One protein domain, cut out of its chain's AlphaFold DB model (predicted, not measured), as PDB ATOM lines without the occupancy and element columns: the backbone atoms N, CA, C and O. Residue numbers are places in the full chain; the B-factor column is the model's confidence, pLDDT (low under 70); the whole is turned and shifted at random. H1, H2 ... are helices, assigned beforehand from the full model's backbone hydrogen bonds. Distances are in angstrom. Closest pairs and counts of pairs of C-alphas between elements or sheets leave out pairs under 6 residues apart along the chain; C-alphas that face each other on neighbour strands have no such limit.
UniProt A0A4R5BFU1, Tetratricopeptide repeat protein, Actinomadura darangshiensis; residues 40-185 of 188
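AT A GLANCE: This is residues 40 to 185 of the 188 residues of the protein "Tetratricopeptide repeat protein" of Actinomadura darangshiensis (UniProt A0A4R5BFU1). Seven rods stand side by side in a zigzag row, each running against the one before it: H2, H3, the short helices H4 and H5 end to end as one broken rod, then H6, H7, H8 and H9. The broken rod packs over the groove between H3 and H6, and little H1 folds back on H2 at one end of the row. The printed part has 146 residues with nine named helices, H1 to H9 in chain order, and no named strand; the class is all helix. It is compact, with a radius of gyration of the C-alphas of 15.4 A, and only just elongated, spanning 48 by 32 by 24 A.

HOW THE PARTS SIT: Start at residues 40 to 45, which are H1, and go on to H2, residues 49 to 66. This is a helical hairpin: H1 touches residues 49 to 56 of H2 alone, the closest C-alphas being those of Gly 40 and Ala 52, 4.7 A apart, at a shallow tilt of 34 degrees, only just short of steep. Next comes H3, residues 69 to 86, which touches H2 and runs the opposite way at a shallow tilt of 18 degrees; look at Leu 60 and Ala 75, their closest C-alphas, 5.0 A apart. H4, residues 89 to 96, touches residues 76 to 84 of H3 alone, closest at the C-alphas of Ala 80 and Ala 92, 4.4 A apart. H5, residues 99 to 104, touches residues 70 to 77 of H3 alone, closest at the C-alphas of Leu 73 and Leu 99, 6.4 A apart. H4 and H5 meet only through their link. H6, residues 111 to 127, is the hub and touches five other helices. It touches H3, running the same way at a shallow tilt of 24 degrees, with the C-alphas of Thr 84 and Ala 124 closest at 5.5 A. It also touches H4, closest at the C-alphas of Leu 89 and Ala 124, 5.8 A apart, and H5, closest at those of Pro 100 and Arg 114, 4.8 A apart. With H7, residues 131 to 147, and H8, residues 151 to 167, H6 forms an up-and-down bundle, helices that each run against the one before. Look for the closest C-alphas of H6 and H7 at Gly 122 and Ala 134, 3.9 A apart, and for those of H7 and H8 at Pro 131 and Ala 164, 4.8 A apart. H6 and H8 only just touch, with 3 pairs of C-alphas within 8 A, the closest being Leu 126 and Ala 164 at 6.4 A. H9, residues 171 to 184, touches H8 in a hairpin, closest at the C-alphas of Ala 162 and Glu 174, 4.2 A apart, and is apart from H6 and H7. In each of the nine helices every O i to N i+4 pair is within hydrogen-bond range.

IN THESE COORDINATES: Find C-alpha 40 at (79.188, -49.477, 13.393), where H1 begins. H2 runs 25.1 A from first to last C-alpha, and H3 runs 25.9 A. H4 and H5 are short; find C-alpha 111 at (89.655, -62.466, -2.643), from where H6 runs 24.3 A. H7 runs 24.5 A, H8 24.7 A and H9 20.3 A, ending at C-alpha 184, (88.346, -47.352, -16.737).

THE WHOLE: The two C-alphas farthest apart are those of Asp 66 and Pro 172, 49.0 A. The printed part has no cut and no long link; the link from H5 to H6, six residues, is short, and the others are tight. The mean pLDDT of the printed part is 93.9; look for values under 70 at residues 40 and 44, in H1, whose mean is 71.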
ATOM      1  N   GLY A  40      77.846 -49.960  13.722       64.94
ATOM      2  CA  GLY A  40      79.188 -49.477  13.393       64.94
ATOM      3  C   GLY A  40      79.349 -49.148  11.908       64.94
ATOM      4  O   GLY A  40      79.820 -48.064  11.563       64.94
ATOM      5  N   LEU A  41      78.880 -50.028  11.020       72.19
ATOM      6  CA  LEU A  41      78.855 -49.785   9.572       72.19
ATOM      7  C   LEU A  41      78.017 -48.549   9.218       72.19
ATOM      8  O   LEU A  41      78.475 -47.674   8.487       72.19
ATOM      9  N   ALA A  42      76.836 -48.407   9.822       71.06
ATOM     10  CA  ALA A  42      75.978 -47.249   9.596       71.06
ATOM     11  C   ALA A  42      76.565 -45.933  10.155       71.06
ATOM     12  O   ALA A  42      76.127 -44.845   9.766       71.06
ATOM     13  N   LEU A  43      77.515 -45.997  11.094       72.81
ATOM     14  CA  LEU A  43      78.278 -44.839  11.568       72.81
ATOM     15  C   LEU A  43      79.436 -44.495  10.624       72.81
ATOM     16  O   LEU A  43      79.692 -43.306  10.431       72.81
ATOM     17  N   LEU A  44      80.078 -45.491   9.995       69.12
ATOM     18  CA  LEU A  44      81.055 -45.257   8.923       69.12
ATOM     19  C   LEU A  44      80.412 -44.487   7.763       69.12
ATOM     20  O   LEU A  44      80.967 -43.488   7.316       69.12
ATOM     21  N   ASP A  45      79.215 -44.889   7.334       75.62
ATOM     22  CA  ASP A  45      78.500 -44.227   6.232       75.62
ATOM     23  C   ASP A  45      78.093 -42.782   6.563       75.62
ATOM     24  O   ASP A  45      77.962 -41.940   5.678       75.62
ATOM     25  N   ARG A  46      77.902 -42.479   7.854       79.00
ATOM     26  CA  ARG A  46      77.595 -41.128   8.358       79.00
ATOM     27  C   ARG A  46      78.837 -40.332   8.750       79.00
ATOM     28  O   ARG A  46      78.705 -39.279   9.369       79.00
ATOM     29  N   GLU A  47      80.023 -40.852   8.451       83.38
ATOM     30  CA  GLU A  47      81.313 -40.249   8.779       83.38
ATOM     31  C   GLU A  47      81.545 -39.984  10.279       83.38
ATOM     32  O   GLU A  47      82.382 -39.170  10.675       83.38
ATOM     33  N   ARG A  48      80.832 -40.700  11.155       85.94
ATOM     34  CA  ARG A  48      80.977 -40.607  12.617       85.94
ATOM     35  C   ARG A  48      82.093 -41.534  13.086       85.94
ATOM     36  O   ARG A  48      81.870 -42.458  13.860       85.94
ATOM     37  N   TRP A  49      83.302 -41.300  12.580       84.88
ATOM     38  CA  TRP A  49      84.425 -42.245  12.643       84.88
ATOM     39  C   TRP A  49      84.831 -42.649  14.063       84.88
ATOM     40  O   TRP A  49      85.097 -43.820  14.303       84.88
ATOM     41  N   ALA A  50      84.854 -41.703  15.006       86.50
ATOM     42  CA  ALA A  50      85.214 -41.994  16.396       86.50
ATOM     43  C   ALA A  50      84.182 -42.910  17.068       86.50
ATOM     44  O   ALA A  50      84.537 -43.889  17.711       86.50
ATOM     45  N   GLU A  51      82.897 -42.639  16.850       85.31
ATOM     46  CA  GLU A  51      81.818 -43.462  17.398       85.31
ATOM     47  C   GLU A  51      81.749 -44.826  16.708       85.31
ATOM     48  O   GLU A  51      81.527 -45.840  17.362       85.31
ATOM     49  N   ALA A  52      82.000 -44.863  15.395       85.44
ATOM     50  CA  ALA A  52      82.142 -46.109  14.658       85.44
ATOM     51  C   ALA A  52      83.280 -46.961  15.236       85.44
ATOM     52  O   ALA A  52      83.094 -48.159  15.411       85.44
ATOM     53  N   ALA A  53      84.431 -46.361  15.562       90.50
ATOM     54  CA  ALA A  53      85.567 -47.081  16.134       90.50
ATOM     55  C   ALA A  53      85.215 -47.741  17.476       90.50
ATOM     56  O   ALA A  53      85.517 -48.917  17.661       90.50
ATOM     57  N   GLU A  54      84.526 -47.032  18.373       88.56
ATOM     58  CA  GLU A  54      84.085 -47.597  19.658       88.56
ATOM     59  C   GLU A  54      83.145 -48.794  19.455       88.56
ATOM     60  O   GLU A  54      83.393 -49.893  19.955       88.56
ATOM     61  N   VAL A  55      82.103 -48.611  18.639       89.38
ATOM     62  CA  VAL A  55      81.101 -49.652  18.377       89.38
ATOM     63  C   VAL A  55      81.717 -50.868  17.667       89.38
ATOM     64  O   VAL A  55      81.409 -52.016  17.993       89.38
ATOM     65  N   LEU A  56      82.624 -50.640  16.717       90.81
ATOM     66  CA  LEU A  56      83.308 -51.710  15.988       90.81
ATOM     67  C   LEU A  56      84.353 -52.428  16.852       90.81
ATOM     68  O   LEU A  56      84.597 -53.615  16.639       90.81
ATOM     69  N   ALA A  57      84.939 -51.760  17.849       93.06
ATOM     70  CA  ALA A  57      85.802 -52.410  18.831       93.06
ATOM     71  C   ALA A  57      85.015 -53.386  19.715       93.06
ATOM     72  O   ALA A  57      85.499 -54.484  19.998       93.06
ATOM     73  N   ASP A  58      83.788 -53.033  20.101       89.75
ATOM     74  CA  ASP A  58      82.882 -53.957  20.785       89.75
ATOM     75  C   ASP A  58      82.477 -55.137  19.904       89.75
ATOM     76  O   ASP A  58      82.561 -56.286  20.348       89.75
ATOM     77  N   ALA A  59      82.115 -54.877  18.645       88.38
ATOM     78  CA  ALA A  59      81.787 -55.928  17.684       88.38
ATOM     79  C   ALA A  59      82.956 -56.909  17.483       88.38
ATOM     80  O   ALA A  59      82.751 -58.122  17.496       88.38
ATOM     81  N   LEU A  60      84.190 -56.403  17.380       92.69
ATOM     82  CA  LEU A  60      85.385 -57.240  17.288       92.69
ATOM     83  C   LEU A  60      85.568 -58.113  18.535       92.69
ATOM     84  O   LEU A  60      85.757 -59.322  18.413       92.69
ATOM     85  N   ARG A  61      85.466 -57.528  19.737       92.31
ATOM     86  CA  ARG A  61      85.562 -58.288  20.993       92.31
ATOM     87  C   ARG A  61      84.511 -59.392  21.073       92.31
ATOM     88  O   ARG A  61      84.775 -60.440  21.656       92.31
ATOM     89  N   GLN A  62      83.315 -59.152  20.543       89.25
ATOM     90  CA  GLN A  62      82.255 -60.152  20.499       89.25
ATOM     91  C   GLN A  62      82.582 -61.272  19.503       89.25
ATOM     92  O   GLN A  62      82.601 -62.434  19.897       89.25
ATOM     93  N   ALA A  63      82.957 -60.932  18.267       88.81
ATOM     94  CA  ALA A  63      83.346 -61.913  17.252       88.81
ATOM     95  C   ALA A  63      84.518 -62.806  17.709       88.81
ATOM     96  O   ALA A  63      84.533 -64.007  17.433       88.81
ATOM     97  N   GLU A  64      85.486 -62.244  18.442       91.38
ATOM     98  CA  GLU A  64      86.607 -62.999  19.017       91.38
ATOM     99  C   GLU A  64      86.163 -63.988  20.103       91.38
ATOM    100  O   GLU A  64      86.723 -65.080  20.190       91.38
ATOM    101  N   ARG A  65      85.143 -63.647  20.904       91.56
ATOM    102  CA  ARG A  65      84.555 -64.569  21.892       91.56
ATOM    103  C   ARG A  65      83.774 -65.694  21.232       91.56
ATOM    104  O   ARG A  65      83.847 -66.827  21.698       91.56
ATOM    105  N   ASP A  66      83.062 -65.373  20.160       88.88
ATOM    106  CA  ASP A  66      82.229 -66.326  19.428       88.88
ATOM    107  C   ASP A  66      83.076 -67.272  18.555       88.88
ATOM    108  O   ASP A  66      82.602 -68.320  18.122       88.88
ATOM    109  N   GLY A  67      84.355 -66.939  18.334       83.06
ATOM    110  CA  GLY A  67      85.330 -67.818  17.693       83.06
ATOM    111  C   GLY A  67      85.079 -68.039  16.202       83.06
ATOM    112  O   GLY A  67      85.498 -69.065  15.675       83.06
ATOM    113  N   ALA A  68      84.409 -67.100  15.527       83.56
ATOM    114  CA  ALA A  68      84.069 -67.175  14.107       83.56
ATOM    115  C   ALA A  68      85.126 -66.446  13.247       83.56
ATOM    116  O   ALA A  68      85.078 -65.217  13.139       83.56
ATOM    117  N   PRO A  69      86.083 -67.151  12.602       87.81
ATOM    118  CA  PRO A  69      87.219 -66.497  11.950       87.81
ATOM    119  C   PRO A  69      86.833 -65.495  10.849       87.81
ATOM    120  O   PRO A  69      87.388 -64.395  10.863       87.81
ATOM    121  N   PRO A  70      85.867 -65.778   9.945       88.56
ATOM    122  CA  PRO A  70      85.421 -64.790   8.958       88.56
ATOM    123  C   PRO A  70      84.877 -63.503   9.592       88.56
ATOM    124  O   PRO A  70      85.250 -62.408   9.172       88.56
ATOM    125  N   ALA A  71      84.060 -63.625  10.645       87.38
ATOM    126  CA  ALA A  71      83.481 -62.480  11.346       87.38
ATOM    127  C   ALA A  71      84.556 -61.653  12.068       87.38
ATOM    128  O   ALA A  71      84.540 -60.426  12.012       87.38
ATOM    129  N   VAL A  72      85.551 -62.309  12.678       92.56
ATOM    130  CA  VAL A  72      86.699 -61.624  13.294       92.56
ATOM    131  C   VAL A  72      87.478 -60.817  12.254       92.56
ATOM    132  O   VAL A  72      87.818 -59.661  12.504       92.56
ATOM    133  N   LEU A  73      87.754 -61.389  11.079       94.94
ATOM    134  CA  LEU A  73      88.471 -60.685  10.012       94.94
ATOM    135  C   LEU A  73      87.675 -59.479   9.486       94.94
ATOM    136  O   LEU A  73      88.248 -58.402   9.303       94.94
ATOM    137  N   ALA A  74      86.361 -59.632   9.295       91.12
ATOM    138  CA  ALA A  74      85.478 -58.546   8.871       91.12
ATOM    139  C   ALA A  74      85.411 -57.414   9.911       91.12
ATOM    140  O   ALA A  74      85.616 -56.243   9.570       91.12
ATOM    141  N   ALA A  75      85.222 -57.752  11.189       91.31
ATOM    142  CA  ALA A  75      85.182 -56.781  12.278       91.31
ATOM    143  C   ALA A  75      86.512 -56.019  12.418       91.31
ATOM    144  O   ALA A  75      86.509 -54.793  12.557       91.31
ATOM    145  N   ARG A  76      87.659 -56.709  12.296       96.81
ATOM    146  CA  ARG A  76      88.991 -56.071  12.273       96.81
ATOM    147  C   ARG A  76      89.136 -55.091  11.117       96.81
ATOM    148  O   ARG A  76      89.604 -53.974  11.336       96.81
ATOM    149  N   LEU A  77      88.720 -55.481   9.910       95.56
ATOM    150  CA  LEU A  77      88.768 -54.611   8.733       95.56
ATOM    151  C   LEU A  77      87.947 -53.333   8.952       95.56
ATOM    152  O   LEU A  77      88.425 -52.233   8.681       95.56
ATOM    153  N   ASN A  78      86.724 -53.468   9.465       93.31
ATOM    154  CA  ASN A  78      85.833 -52.333   9.694       93.31
ATOM    155  C   ASN A  78      86.363 -51.395  10.786       93.31
ATOM    156  O   ASN A  78      86.399 -50.180  10.574       93.31
ATOM    157  N   LEU A  79      86.827 -51.939  11.915       96.19
ATOM    158  CA  LEU A  79      87.447 -51.145  12.977       96.19
ATOM    159  C   LEU A  79      88.669 -50.384  12.455       96.19
ATOM    160  O   LEU A  79      88.796 -49.182  12.675       96.19
ATOM    161  N   ALA A  80      89.546 -51.058  11.712       97.12
ATOM    162  CA  ALA A  80      90.731 -50.413  11.175       97.12
ATOM    163  C   ALA A  80      90.397 -49.288  10.188       97.12
ATOM    164  O   ALA A  80      91.062 -48.257  10.199       97.12
ATOM    165  N   ARG A  81      89.336 -49.426   9.382       94.44
ATOM    166  CA  ARG A  81      88.844 -48.329   8.530       94.44
ATOM    167  C   ARG A  81      88.419 -47.116   9.359       94.44
ATOM    168  O   ARG A  81      88.775 -45.998   8.995       94.44
ATOM    169  N   ALA A  82      87.717 -47.313  10.476       93.94
ATOM    170  CA  ALA A  82      87.376 -46.214  11.384       93.94
ATOM    171  C   ALA A  82      88.638 -45.540  11.953       93.94
ATOM    172  O   ALA A  82      88.758 -44.316  11.892       93.94
ATOM    173  N   LEU A  83      89.606 -46.335  12.420       95.88
ATOM    174  CA  LEU A  83      90.870 -45.851  12.991       95.88
ATOM    175  C   LEU A  83      91.727 -45.078  11.976       95.88
ATOM    176  O   LEU A  83      92.263 -44.013  12.285       95.88
ATOM    177  N   THR A  84      91.783 -45.538  10.724       95.88
ATOM    178  CA  THR A  84      92.444 -44.815   9.627       95.88
ATOM    179  C   THR A  84      91.861 -43.408   9.450       95.88
ATOM    180  O   THR A  84      92.594 -42.438   9.220       95.88
ATOM    181  N   ARG A  85      90.536 -43.271   9.583       92.94
ATOM    182  CA  ARG A  85      89.827 -41.993   9.432       92.94
ATOM    183  C   ARG A  85      90.004 -41.077  10.642       92.94
ATOM    184  O   ARG A  85      90.155 -39.873  10.439       92.94
ATOM    185  N   THR A  86      90.057 -41.620  11.858       93.25
ATOM    186  CA  THR A  86      90.333 -40.848  13.085       93.25
ATOM    187  C   THR A  86      91.808 -40.490  13.265       93.25
ATOM    188  O   THR A  86      92.117 -39.590  14.042       93.25
ATOM    189  N   GLY A  87      92.710 -41.130  12.516       93.81
ATOM    190  CA  GLY A  87      94.146 -40.840  12.537       93.81
ATOM    191  C   GLY A  87      94.955 -41.721  13.487       93.81
ATOM    192  O   GLY A  87      96.152 -41.488  13.634       93.81
ATOM    193  N   ASP A  88      94.354 -42.753  14.082       96.94
ATOM    194  CA  ASP A  88      95.093 -43.785  14.820       96.94
ATOM    195  C   ASP A  88      95.687 -44.806  13.835       96.94
ATOM    196  O   ASP A  88      95.237 -45.947  13.685       96.94
ATOM    197  N   LEU A  89      96.659 -44.326  13.058       97.62
ATOM    198  CA  LEU A  89      97.185 -45.027  11.890       97.62
ATOM    199  C   LEU A  89      98.017 -46.251  12.275       97.62
ATOM    200  O   LEU A  89      97.935 -47.271  11.595       97.62
ATOM    201  N   ASP A  90      98.782 -46.181  13.367       97.88
ATOM    202  CA  ASP A  90      99.596 -47.308  13.829       97.88
ATOM    203  C   ASP A  90      98.704 -48.481  14.248       97.88
ATOM    204  O   ASP A  90      98.935 -49.619  13.823       97.88
ATOM    205  N   ARG A  91      97.622 -48.207  14.991       97.50
ATOM    206  CA  ARG A  91      96.659 -49.239  15.376       97.50
ATOM    207  C   ARG A  91      95.895 -49.789  14.175       97.50
ATOM    208  O   ARG A  91      95.666 -50.997  14.099       97.50
ATOM    209  N   ALA A  92      95.517 -48.933  13.226       98.12
ATOM    210  CA  ALA A  92      94.879 -49.376  11.990       98.12
ATOM    211  C   ALA A  92      95.787 -50.336  11.202       98.12
ATOM    212  O   ALA A  92      95.341 -51.410  10.797       98.12
ATOM    213  N   ILE A  93      97.067 -49.991  11.030       98.50
ATOM    214  CA  ILE A  93      98.052 -50.828  10.329       98.50
ATOM    215  C   ILE A  93      98.251 -52.169  11.048       98.50
ATOM    216  O   ILE A  93      98.285 -53.205  10.384       98.50
ATOM    217  N   GLU A  94      98.339 -52.170  12.382       98.38
ATOM    218  CA  GLU A  94      98.456 -53.392  13.188       98.38
ATOM    219  C   GLU A  94      97.277 -54.347  12.950       98.38
ATOM    220  O   GLU A  94      97.477 -55.539  12.712       98.38
ATOM    221  N   LEU A  95      96.047 -53.822  12.962       97.81
ATOM    222  CA  LEU A  95      94.837 -54.619  12.745       97.81
ATOM    223  C   LEU A  95      94.704 -55.123  11.307       97.81
ATOM    224  O   LEU A  95      94.186 -56.218  11.095       97.81
ATOM    225  N   LEU A  96      95.147 -54.333  10.328       98.25
ATOM    226  CA  LEU A  96      95.030 -54.671   8.912       98.25
ATOM    227  C   LEU A  96      96.110 -55.642   8.430       98.25
ATOM    228  O   LEU A  96      95.838 -56.440   7.536       98.25
ATOM    229  N   GLY A  97      97.324 -55.570   8.982       98.12
ATOM    230  CA  GLY A  97      98.500 -56.291   8.483       98.12
ATOM    231  C   GLY A  97      98.282 -57.795   8.264       98.12
ATOM    232  O   GLY A  97      98.613 -58.285   7.187       98.12
ATOM    233  N   PRO A  98      97.684 -58.528   9.223       98.19
ATOM    234  CA  PRO A  98      97.427 -59.962   9.077       98.19
ATOM    235  C   PRO A  98      96.229 -60.318   8.181       98.19
ATOM    236  O   PRO A  98      96.054 -61.486   7.834       98.19
ATOM    237  N   LEU A  99      95.359 -59.359   7.840       97.88
ATOM    238  CA  LEU A  99      94.083 -59.659   7.183       97.88
ATOM    239  C   LEU A  99      94.219 -60.253   5.777       97.88
ATOM    240  O   LEU A  99      93.452 -61.169   5.484       97.88
ATOM    241  N   PRO A 100      95.143 -59.805   4.900       97.69
ATOM    242  CA  PRO A 100      95.258 -60.385   3.567       97.69
ATOM    243  C   PRO A 100      95.553 -61.887   3.589       97.69
ATOM    244  O   PRO A 100      94.965 -62.632   2.806       97.69
ATOM    245  N   ASP A 101      96.417 -62.326   4.507       97.62
ATOM    246  CA  ASP A 101      96.732 -63.742   4.703       97.62
ATOM    247  C   ASP A 101      95.576 -64.471   5.396       97.62
ATOM    248  O   ASP A 101      95.234 -65.589   5.019       97.62
ATOM    249  N   GLY A 102      94.909 -63.813   6.352       97.06
ATOM    250  CA  GLY A 102      93.720 -64.343   7.018       97.06
ATOM    251  C   GLY A 102      92.580 -64.660   6.048       97.06
ATOM    252  O   GLY A 102      92.044 -65.765   6.084       97.06
ATOM    253  N   PHE A 103      92.240 -63.732   5.148       96.19
ATOM    254  CA  PHE A 103      91.201 -63.940   4.132       96.19
ATOM    255  C   PHE A 103      91.600 -64.988   3.085       96.19
ATOM    256  O   PHE A 103      90.738 -65.717   2.595       96.19
ATOM    257  N   ALA A 104      92.893 -65.099   2.760       95.94
ATOM    258  CA  ALA A 104      93.403 -66.134   1.860       95.94
ATOM    259  C   ALA A 104      93.394 -67.541   2.488       95.94
ATOM    260  O   ALA A 104      93.324 -68.528   1.761       95.94
ATOM    261  N   ALA A 105      93.484 -67.632   3.818       96.50
ATOM    262  CA  ALA A 105      93.542 -68.890   4.563       96.50
ATOM    263  C   ALA A 105      92.164 -69.444   4.973       96.50
ATOM    264  O   ALA A 105      92.096 -70.501   5.604       96.50
ATOM    265  N   LEU A 106      91.069 -68.748   4.649       92.62
ATOM    266  CA  LEU A 106      89.716 -69.254   4.879       92.62
ATOM    267  C   LEU A 106      89.454 -70.529   4.048       92.62
ATOM    268  O   LEU A 106      90.033 -70.676   2.970       92.62
ATOM    269  N   PRO A 107      88.563 -71.438   4.506       93.31
ATOM    270  CA  PRO A 107      88.187 -72.629   3.735       93.31
ATOM    271  C   PRO A 107      87.704 -72.292   2.320       93.31
ATOM    272  O   PRO A 107      88.029 -72.992   1.364       93.31
ATOM    273  N   GLU A 108      86.972 -71.183   2.206       91.25
ATOM    274  CA  GLU A 108      86.644 -70.515   0.954       91.25
ATOM    275  C   GLU A 108      87.357 -69.155   0.953       91.25
ATOM    276  O   GLU A 108      86.960 -68.265   1.711       91.25
ATOM    277  N   PRO A 109      88.444 -68.988   0.175       92.50
ATOM    278  CA  PRO A 109      89.190 -67.736   0.145       92.50
ATOM    279  C   PRO A 109      88.332 -66.559  -0.326       92.50
ATOM    280  O   PRO A 109      87.727 -66.609  -1.398       92.50
ATOM    281  N   ASP A 110      88.345 -65.467   0.437       94.00
ATOM    282  CA  ASP A 110      87.635 -64.236   0.080       94.00
ATOM    283  C   ASP A 110      88.601 -63.227  -0.556       94.00
ATOM    284  O   ASP A 110      89.176 -62.349   0.097       94.00
ATOM    285  N   ASP A 111      88.799 -63.365  -1.868       93.44
ATOM    286  CA  ASP A 111      89.655 -62.466  -2.643       93.44
ATOM    287  C   ASP A 111      89.131 -61.012  -2.644       93.44
ATOM    288  O   ASP A 111      89.923 -60.066  -2.692       93.44
ATOM    289  N   GLY A 112      87.815 -60.802  -2.535       94.56
ATOM    290  CA  GLY A 112      87.221 -59.466  -2.477       94.56
ATOM    291  C   GLY A 112      87.560 -58.743  -1.172       94.56
ATOM    292  O   GLY A 112      88.027 -57.597  -1.187       94.56
ATOM    293  N   ALA A 113      87.385 -59.419  -0.036       94.12
ATOM    294  CA  ALA A 113      87.769 -58.897   1.271       94.12
ATOM    295  C   ALA A 113      89.288 -58.743   1.400       94.12
ATOM    296  O   ALA A 113      89.758 -57.730   1.926       94.12
ATOM    297  N   ARG A 114      90.069 -59.669   0.830       97.75
ATOM    298  CA  ARG A 114      91.531 -59.558   0.740       97.75
ATOM    299  C   ARG A 114      91.971 -58.307  -0.021       97.75
ATOM    300  O   ARG A 114      92.815 -57.561   0.475       97.75
ATOM    301  N   ALA A 115      91.377 -58.029  -1.185       97.81
ATOM    302  CA  ALA A 115      91.646 -56.802  -1.937       97.81
ATOM    303  C   ALA A 115      91.272 -55.546  -1.134       97.81
ATOM    304  O   ALA A 115      92.030 -54.576  -1.111       97.81
ATOM    305  N   ARG A 116      90.139 -55.573  -0.421       97.25
ATOM    306  CA  ARG A 116      89.690 -54.459   0.428       97.25
ATOM    307  C   ARG A 116      90.618 -54.221   1.624       97.25
ATOM    308  O   ARG A 116      90.875 -53.066   1.966       97.25
ATOM    309  N   ALA A 117      91.157 -55.278   2.230       97.81
ATOM    310  CA  ALA A 117      92.149 -55.179   3.298       97.81
ATOM    311  C   ALA A 117      93.469 -54.576   2.796       97.81
ATOM    312  O   ALA A 117      93.999 -53.662   3.425       97.81
ATOM    313  N   LEU A 118      93.957 -55.014   1.631       98.75
ATOM    314  CA  LEU A 118      95.141 -54.439   0.982       98.75
ATOM    315  C   LEU A 118      94.935 -52.961   0.616       98.75
ATOM    316  O   LEU A 118      95.799 -52.134   0.893       98.75
ATOM    317  N   ALA A 119      93.777 -52.597   0.064       98.19
ATOM    318  CA  ALA A 119      93.442 -51.200  -0.204       98.19
ATOM    319  C   ALA A 119      93.418 -50.358   1.085       98.19
ATOM    320  O   ALA A 119      93.982 -49.267   1.121       98.19
ATOM    321  N   SER A 120      92.839 -50.891   2.165       98.06
ATOM    322  CA  SER A 120      92.790 -50.208   3.467       98.06
ATOM    323  C   SER A 120      94.184 -50.054   4.091       98.06
ATOM    324  O   SER A 120      94.472 -49.012   4.678       98.06
ATOM    325  N   LEU A 121      95.077 -51.042   3.926       98.38
ATOM    326  CA  LEU A 121      96.498 -50.908   4.282       98.38
ATOM    327  C   LEU A 121      97.139 -49.776   3.491       98.38
ATOM    328  O   LEU A 121      97.791 -48.914   4.074       98.38
ATOM    329  N   GLY A 122      96.933 -49.766   2.173       98.44
ATOM    330  CA  GLY A 122      97.443 -48.716   1.305       98.44
ATOM    331  C   GLY A 122      97.014 -47.325   1.772       98.44
ATOM    332  O   GLY A 122      97.855 -46.436   1.894       98.44
ATOM    333  N   GLU A 123      95.737 -47.151   2.117       98.44
ATOM    334  CA  GLU A 123      95.201 -45.890   2.638       98.44
ATOM    335  C   GLU A 123      95.829 -45.503   3.985       98.44
ATOM    336  O   GLU A 123      96.261 -44.360   4.154       98.44
ATOM    337  N   ALA A 124      95.931 -46.443   4.930       98.44
ATOM    338  CA  ALA A 124      96.534 -46.189   6.238       98.44
ATOM    339  C   ALA A 124      98.008 -45.764   6.112       98.44
ATOM    340  O   ALA A 124      98.421 -44.768   6.708       98.44
ATOM    341  N   TYR A 125      98.786 -46.451   5.267       98.62
ATOM    342  CA  TYR A 125     100.172 -46.079   4.973       98.62
ATOM    343  C   TYR A 125     100.279 -44.731   4.250       98.62
ATOM    344  O   TYR A 125     101.187 -43.955   4.545       98.62
ATOM    345  N   LEU A 126      99.365 -44.425   3.325       98.19
ATOM    346  CA  LEU A 126      99.360 -43.145   2.617       98.19
ATOM    347  C   LEU A 126      99.114 -41.979   3.580       98.19
ATOM    348  O   LEU A 126      99.853 -40.997   3.556       98.19
ATOM    349  N   ARG A 127      98.121 -42.113   4.467       97.88
ATOM    350  CA  ARG A 127      97.815 -41.118   5.509       97.88
ATOM    351  C   ARG A 127      98.931 -40.992   6.546       97.88
ATOM    352  O   ARG A 127      99.066 -39.931   7.145       97.88
ATOM    353  N   ALA A 128      99.746 -42.032   6.719       97.88
ATOM    354  CA  ALA A 128     100.935 -42.020   7.572       97.88
ATOM    355  C   ALA A 128     102.175 -41.421   6.878       97.88
ATOM    356  O   ALA A 128     103.286 -41.589   7.379       97.88
ATOM    357  N   ASP A 129     102.002 -40.772   5.719       97.81
ATOM    358  CA  ASP A 129     103.071 -40.193   4.895       97.81
ATOM    359  C   ASP A 129     104.114 -41.230   4.430       97.81
ATOM    360  O   ASP A 129     105.311 -40.969   4.307       97.81
ATOM    361  N   ARG A 130     103.656 -42.463   4.155       98.31
ATOM    362  CA  ARG A 130     104.483 -43.580   3.661       98.31
ATOM    363  C   ARG A 130     104.033 -44.026   2.261       98.31
ATOM    364  O   ARG A 130     103.603 -45.170   2.079       98.31
ATOM    365  N   PRO A 131     104.164 -43.167   1.232       97.75
ATOM    366  CA  PRO A 131     103.589 -43.414  -0.092       97.75
ATOM    367  C   PRO A 131     104.170 -44.633  -0.818       97.75
ATOM    368  O   PRO A 131     103.472 -45.266  -1.604       97.75
ATOM    369  N   VAL A 132     105.429 -45.006  -0.563       98.12
ATOM    370  CA  VAL A 132     106.046 -46.193  -1.191       98.12
ATOM    371  C   VAL A 132     105.355 -47.479  -0.732       98.12
ATOM    372  O   VAL A 132     105.016 -48.325  -1.558       98.12
ATOM    373  N   ALA A 133     105.105 -47.611   0.575       97.94
ATOM    374  CA  ALA A 133     104.369 -48.745   1.122       97.94
ATOM    375  C   ALA A 133     102.918 -48.744   0.620       97.94
ATOM    376  O   ALA A 133     102.414 -49.786   0.209       97.94
ATOM    377  N   ALA A 134     102.287 -47.566   0.568       98.25
ATOM    378  CA  ALA A 134     100.934 -47.417   0.048       98.25
ATOM    379  C   ALA A 134     100.796 -47.936  -1.394       98.25
ATOM    380  O   ALA A 134      99.934 -48.769  -1.666       98.25
ATOM    381  N   ILE A 135     101.691 -47.516  -2.301       98.44
ATOM    382  CA  ILE A 135     101.712 -47.973  -3.702       98.44
ATOM    383  C   ILE A 135     101.828 -49.496  -3.787       98.44
ATOM    384  O   ILE A 135     101.135 -50.110  -4.596       98.44
ATOM    385  N   ASN A 136     102.672 -50.115  -2.954       98.50
ATOM    386  CA  ASN A 136     102.832 -51.568  -2.942       98.50
ATOM    387  C   ASN A 136     101.517 -52.285  -2.593       98.50
ATOM    388  O   ASN A 136     101.113 -53.213  -3.293       98.50
ATOM    389  N   PHE A 137     100.821 -51.840  -1.545       98.56
ATOM    390  CA  PHE A 137      99.554 -52.453  -1.139       98.56
ATOM    391  C   PHE A 137      98.420 -52.189  -2.138       98.56
ATOM    392  O   PHE A 137      97.680 -53.117  -2.471       98.56
ATOM    393  N   PHE A 138      98.318 -50.976  -2.692       98.50
ATOM    394  CA  PHE A 138      97.358 -50.690  -3.765       98.50
ATOM    395  C   PHE A 138      97.629 -51.523  -5.025       98.50
ATOM    396  O   PHE A 138      96.689 -51.982  -5.668       98.50
ATOM    397  N   GLY A 139      98.901 -51.758  -5.364       98.25
ATOM    398  CA  GLY A 139      99.295 -52.623  -6.477       98.25
ATOM    399  C   GLY A 139      98.817 -54.063  -6.294       98.25
ATOM    400  O   GLY A 139      98.199 -54.620  -7.199       98.25
ATOM    401  N   GLN A 140      99.010 -54.635  -5.104       98.69
ATOM    402  CA  GLN A 140      98.512 -55.977  -4.781       98.69
ATOM    403  C   GLN A 140      96.977 -56.046  -4.817       98.69
ATOM    404  O   GLN A 140      96.412 -56.988  -5.371       98.69
ATOM    405  N   ALA A 141      96.277 -55.038  -4.280       98.31
ATOM    406  CA  ALA A 141      94.816 -54.964  -4.369       98.31
ATOM    407  C   ALA A 141      94.344 -54.916  -5.834       98.31
ATOM    408  O   ALA A 141      93.424 -55.640  -6.216       98.31
ATOM    409  N   LEU A 142      95.010 -54.114  -6.671       98.31
ATOM    410  CA  LEU A 142      94.722 -53.987  -8.098       98.31
ATOM    411  C   LEU A 142      94.904 -55.312  -8.854       98.31
ATOM    412  O   LEU A 142      94.105 -55.623  -9.734       98.31
ATOM    413  N   GLU A 143      95.922 -56.106  -8.521       98.50
ATOM    414  CA  GLU A 143      96.118 -57.437  -9.111       98.50
ATOM    415  C   GLU A 143      94.951 -58.377  -8.809       98.50
ATOM    416  O   GLU A 143      94.474 -59.074  -9.705       98.50
ATOM    417  N   ILE A 144      94.443 -58.367  -7.576       97.94
ATOM    418  CA  ILE A 144      93.264 -59.158  -7.215       97.94
ATOM    419  C   ILE A 144      92.027 -58.650  -7.958       97.94
ATOM    420  O   ILE A 144      91.319 -59.438  -8.577       97.94
ATOM    421  N   LEU A 145      91.799 -57.336  -7.974       96.88
ATOM    422  CA  LEU A 145      90.647 -56.726  -8.646       96.88
ATOM    423  C   LEU A 145      90.640 -56.971 -10.161       96.88
ATOM    424  O   LEU A 145      89.569 -57.060 -10.755       96.88
ATOM    425  N   ARG A 146      91.814 -57.129 -10.787       97.44
ATOM    426  CA  ARG A 146      91.931 -57.587 -12.179       97.44
ATOM    427  C   ARG A 146      91.484 -59.029 -12.356       97.44
ATOM    428  O   ARG A 146      90.753 -59.305 -13.293       97.44
ATOM    429  N   ARG A 147      91.893 -59.940 -11.467       97.56
ATOM    430  CA  ARG A 147      91.452 -61.348 -11.520       97.56
ATOM    431  C   ARG A 147      89.947 -61.499 -11.305       97.56
ATOM    432  O   ARG A 147      89.371 -62.461 -11.791       97.56
ATOM    433  N   LEU A 148      89.348 -60.575 -10.556       95.06
ATOM    434  CA  LEU A 148      87.911 -60.527 -10.287       95.06
ATOM    435  C   LEU A 148      87.117 -59.733 -11.339       95.06
ATOM    436  O   LEU A 148      85.919 -59.546 -11.152       95.06
ATOM    437  N   ASP A 149      87.767 -59.201 -12.383       96.31
ATOM    438  CA  ASP A 149      87.153 -58.315 -13.387       96.31
ATOM    439  C   ASP A 149      86.390 -57.109 -12.784       96.31
ATOM    440  O   ASP A 149      85.459 -56.556 -13.369       96.31
ATOM    441  N   ALA A 150      86.814 -56.646 -11.602       93.75
ATOM    442  CA  ALA A 150      86.172 -55.568 -10.852       93.75
ATOM    443  C   ALA A 150      86.658 -54.185 -11.327       93.75
ATOM    444  O   ALA A 150      87.471 -53.538 -10.662       93.75
ATOM    445  N   VAL A 151      86.180 -53.745 -12.495       94.56
ATOM    446  CA  VAL A 151      86.643 -52.529 -13.203       94.56
ATOM    447  C   VAL A 151      86.599 -51.267 -12.331       94.56
ATOM    448  O   VAL A 151      87.599 -50.553 -12.253       94.56
ATOM    449  N   ASP A 152      85.505 -51.029 -11.603       91.75
ATOM    450  CA  ASP A 152      85.376 -49.854 -10.725       91.75
ATOM    451  C   ASP A 152      86.428 -49.857  -9.606       91.75
ATOM    452  O   ASP A 152      87.050 -48.838  -9.298       91.75
ATOM    453  N   GLY A 153      86.692 -51.034  -9.032       91.31
ATOM    454  CA  GLY A 153      87.747 -51.206  -8.038       91.31
ATOM    455  C   GLY A 153      89.132 -50.932  -8.624       91.31
ATOM    456  O   GLY A 153      89.968 -50.310  -7.969       91.31
ATOM    457  N   GLN A 154      89.381 -51.350  -9.868       96.94
ATOM    458  CA  GLN A 154      90.641 -51.063 -10.554       96.94
ATOM    459  C   GLN A 154      90.837 -49.550 -10.750       96.94
ATOM    460  O   GLN A 154      91.920 -49.035 -10.459       96.94
ATOM    461  N   ALA A 155      89.797 -48.824 -11.178       94.62
ATOM    462  CA  ALA A 155      89.834 -47.368 -11.330       94.62
ATOM    463  C   ALA A 155      90.100 -46.650  -9.992       94.62
ATOM    464  O   ALA A 155      90.938 -45.742  -9.920       94.62
ATOM    465  N   ALA A 156      89.457 -47.105  -8.911       95.00
ATOM    466  CA  ALA A 156      89.697 -46.596  -7.563       95.00
ATOM    467  C   ALA A 156      91.160 -46.797  -7.129       95.00
ATOM    468  O   ALA A 156      91.800 -45.855  -6.660       95.00
ATOM    469  N   MET A 157      91.739 -47.982  -7.362       97.88
ATOM    470  CA  MET A 157      93.149 -48.237  -7.035       97.88
ATOM    471  C   MET A 157      94.102 -47.348  -7.830       97.88
ATOM    472  O   MET A 157      95.063 -46.830  -7.264       97.88
ATOM    473  N   PHE A 158      93.835 -47.102  -9.114       98.12
ATOM    474  CA  PHE A 158      94.638 -46.159  -9.893       98.12
ATOM    475  C   PHE A 158      94.546 -44.722  -9.366       98.12
ATOM    476  O   PHE A 158      95.556 -44.016  -9.359       98.12
ATOM    477  N   THR A 159      93.385 -44.302  -8.861       97.75
ATOM    478  CA  THR A 159      93.228 -42.996  -8.202       97.75
ATOM    479  C   THR A 159      94.089 -42.903  -6.939       97.75
ATOM    480  O   THR A 159      94.846 -41.943  -6.781       97.75
ATOM    481  N   CYS A 160      94.061 -43.929  -6.086       97.06
ATOM    482  CA  CYS A 160      94.895 -43.990  -4.883       97.06
ATOM    483  C   CYS A 160      96.400 -44.042  -5.211       97.06
ATOM    484  O   CYS A 160      97.206 -43.365  -4.571       97.06
ATOM    485  N   ILE A 161      96.798 -44.795  -6.243       98.38
ATOM    486  CA  ILE A 161      98.192 -44.854  -6.711       98.38
ATOM    487  C   ILE A 161      98.645 -43.494  -7.245       98.38
ATOM    488  O   ILE A 161      99.773 -43.086  -6.971       98.38
ATOM    489  N   ALA A 162      97.788 -42.772  -7.974       98.06
ATOM    490  CA  ALA A 162      98.097 -41.424  -8.434       98.06
ATOM    491  C   ALA A 162      98.354 -40.472  -7.258       98.06
ATOM    492  O   ALA A 162      99.322 -39.713  -7.277       98.06
ATOM    493  N   GLU A 163      97.527 -40.538  -6.213       98.25
ATOM    494  CA  GLU A 163      97.712 -39.733  -5.006       98.25
ATOM    495  C   GLU A 163      99.014 -40.076  -4.272       98.25
ATOM    496  O   GLU A 163      99.784 -39.179  -3.919       98.25
ATOM    497  N   ALA A 164      99.312 -41.364  -4.107       97.81
ATOM    498  CA  ALA A 164     100.554 -41.808  -3.489       97.81
ATOM    499  C   ALA A 164     101.792 -41.418  -4.317       97.81
ATOM    500  O   ALA A 164     102.808 -40.991  -3.766       97.81
ATOM    501  N   ALA A 165     101.711 -41.499  -5.649       97.75
ATOM    502  CA  ALA A 165     102.767 -41.046  -6.547       97.75
ATOM    503  C   ALA A 165     102.999 -39.533  -6.437       97.75
ATOM    504  O   ALA A 165     104.151 -39.105  -6.350       97.75
ATOM    505  N   ARG A 166     101.921 -38.742  -6.350       98.06
ATOM    506  CA  ARG A 166     101.984 -37.295  -6.111       98.06
ATOM    507  C   ARG A 166     102.695 -36.974  -4.800       98.06
ATOM    508  O   ARG A 166     103.592 -36.137  -4.794       98.06
ATOM    509  N   LEU A 167     102.326 -37.650  -3.707       97.44
ATOM    510  CA  LEU A 167     102.943 -37.449  -2.390       97.44
ATOM    511  C   LEU A 167     104.442 -37.789  -2.404       97.44
ATOM    512  O   LEU A 167     105.248 -37.093  -1.800       97.44
ATOM    513  N   ARG A 168     104.829 -38.812  -3.172       96.44
ATOM    514  CA  ARG A 168     106.232 -39.190  -3.403       96.44
ATOM    515  C   ARG A 168     106.992 -38.229  -4.336       96.44
ATOM    516  O   ARG A 168     108.204 -38.359  -4.468       96.44
ATOM    517  N   GLY A 169     106.311 -37.301  -5.011       97.19
ATOM    518  CA  GLY A 169     106.908 -36.417  -6.019       97.19
ATOM    519  C   GLY A 169     107.165 -37.081  -7.381       97.19
ATOM    520  O   GLY A 169     107.898 -36.533  -8.203       97.19
ATOM    521  N   ASP A 170     106.568 -38.246  -7.651       97.56
ATOM    522  CA  ASP A 170     106.695 -38.961  -8.927       97.56
ATOM    523  C   ASP A 170     105.585 -38.536  -9.904       97.56
ATOM    524  O   ASP A 170     104.570 -39.213 -10.088       97.56
ATOM    525  N   GLY A 171     105.783 -37.374 -10.530       97.56
ATOM    526  CA  GLY A 171     104.834 -36.803 -11.491       97.56
ATOM    527  C   GLY A 171     104.551 -37.682 -12.723       97.56
ATOM    528  O   GLY A 171     103.397 -37.744 -13.156       97.56
ATOM    529  N   PRO A 172     105.549 -38.352 -13.336       97.94
ATOM    530  CA  PRO A 172     105.298 -39.322 -14.401       97.94
ATOM    531  C   PRO A 172     104.375 -40.467 -13.969       97.94
ATOM    532  O   PRO A 172     103.408 -40.750 -14.680       97.94
ATOM    533  N   ALA A 173     104.627 -41.085 -12.808       94.94
ATOM    534  CA  ALA A 173     103.779 -42.163 -12.304       94.94
ATOM    535  C   ALA A 173     102.368 -41.672 -11.955       94.94
ATOM    536  O   ALA A 173     101.394 -42.348 -12.286       94.94
ATOM    537  N   GLU A 174     102.239 -40.478 -11.365       98.00
ATOM    538  CA  GLU A 174     100.936 -39.864 -11.092       98.00
ATOM    539  C   GLU A 174     100.106 -39.729 -12.376       98.00
ATOM    540  O   GLU A 174      98.964 -40.188 -12.429       98.00
ATOM    541  N   ARG A 175     100.672 -39.124 -13.429       98.25
ATOM    542  CA  ARG A 175      99.951 -38.920 -14.697       98.25
ATOM    543  C   ARG A 175      99.544 -40.238 -15.343       98.25
ATOM    544  O   ARG A 175      98.422 -40.345 -15.830       98.25
ATOM    545  N   ALA A 176     100.433 -41.230 -15.329       97.75
ATOM    546  CA  ALA A 176     100.135 -42.552 -15.867       97.75
ATOM    547  C   ALA A 176      98.973 -43.217 -15.112       97.75
ATOM    548  O   ALA A 176      98.053 -43.738 -15.741       97.75
ATOM    549  N   ALA A 177      98.976 -43.155 -13.779       95.75
ATOM    550  CA  ALA A 177      97.903 -43.709 -12.961       95.75
ATOM    551  C   ALA A 177      96.565 -42.979 -13.185       95.75
ATOM    552  O   ALA A 177      95.543 -43.632 -13.374       95.75
ATOM    553  N   ARG A 178      96.562 -41.639 -13.281       97.12
ATOM    554  CA  ARG A 178      95.347 -40.864 -13.604       97.12
ATOM    555  C   ARG A 178      94.773 -41.208 -14.976       97.12
ATOM    556  O   ARG A 178      93.561 -41.334 -15.103       97.12
ATOM    557  N   ALA A 179      95.630 -41.377 -15.984       97.00
ATOM    558  CA  ALA A 179      95.194 -41.779 -17.317       97.00
ATOM    559  C   ALA A 179      94.493 -43.145 -17.281       97.00
ATOM    560  O   ALA A 179      93.400 -43.285 -17.818       97.00
ATOM    561  N   ARG A 180      95.062 -44.121 -16.559       96.56
ATOM    562  CA  ARG A 180      94.432 -45.437 -16.376       96.56
ATOM    563  C   ARG A 180      93.105 -45.374 -15.625       96.56
ATOM    564  O   ARG A 180      92.175 -46.068 -16.014       96.56
ATOM    565  N   ALA A 181      92.996 -44.546 -14.585       94.69
ATOM    566  CA  ALA A 181      91.726 -44.349 -13.889       94.69
ATOM    567  C   ALA A 181      90.644 -43.791 -14.834       94.69
ATOM    568  O   ALA A 181      89.532 -44.310 -14.862       94.69
ATOM    569  N   ALA A 182      90.983 -42.796 -15.661       94.50
ATOM    570  CA  ALA A 182      90.051 -42.196 -16.619       94.50
ATOM    571  C   ALA A 182      89.625 -43.166 -17.736       94.50
ATOM    572  O   ALA A 182      88.463 -43.169 -18.133       94.50
ATOM    573  N   GLU A 183      90.539 -44.014 -18.220       94.75
ATOM    574  CA  GLU A 183      90.227 -45.064 -19.204       94.75
ATOM    575  C   GLU A 183      89.186 -46.067 -18.682       94.75
ATOM    576  O   GLU A 183      88.358 -46.551 -19.450       94.75
ATOM    577  N   LEU A 184      89.229 -46.375 -17.382       90.75
ATOM    578  CA  LEU A 184      88.346 -47.352 -16.737       90.75
ATOM    579  C   LEU A 184      87.027 -46.743 -16.229       90.75
ATOM    580  O   LEU A 184      86.103 -47.489 -15.916       90.75
ATOM    581  N   SER A 185      86.912 -45.413 -16.185       85.50
ATOM    582  CA  SER A 185      85.691 -44.694 -15.793       85.50
ATOM    583  C   SER A 185      85.281 -43.642 -16.838       85.50
ATOM    584  O   SER A 185      85.270 -42.444 -16.539       85.50
TER     585      SER A 185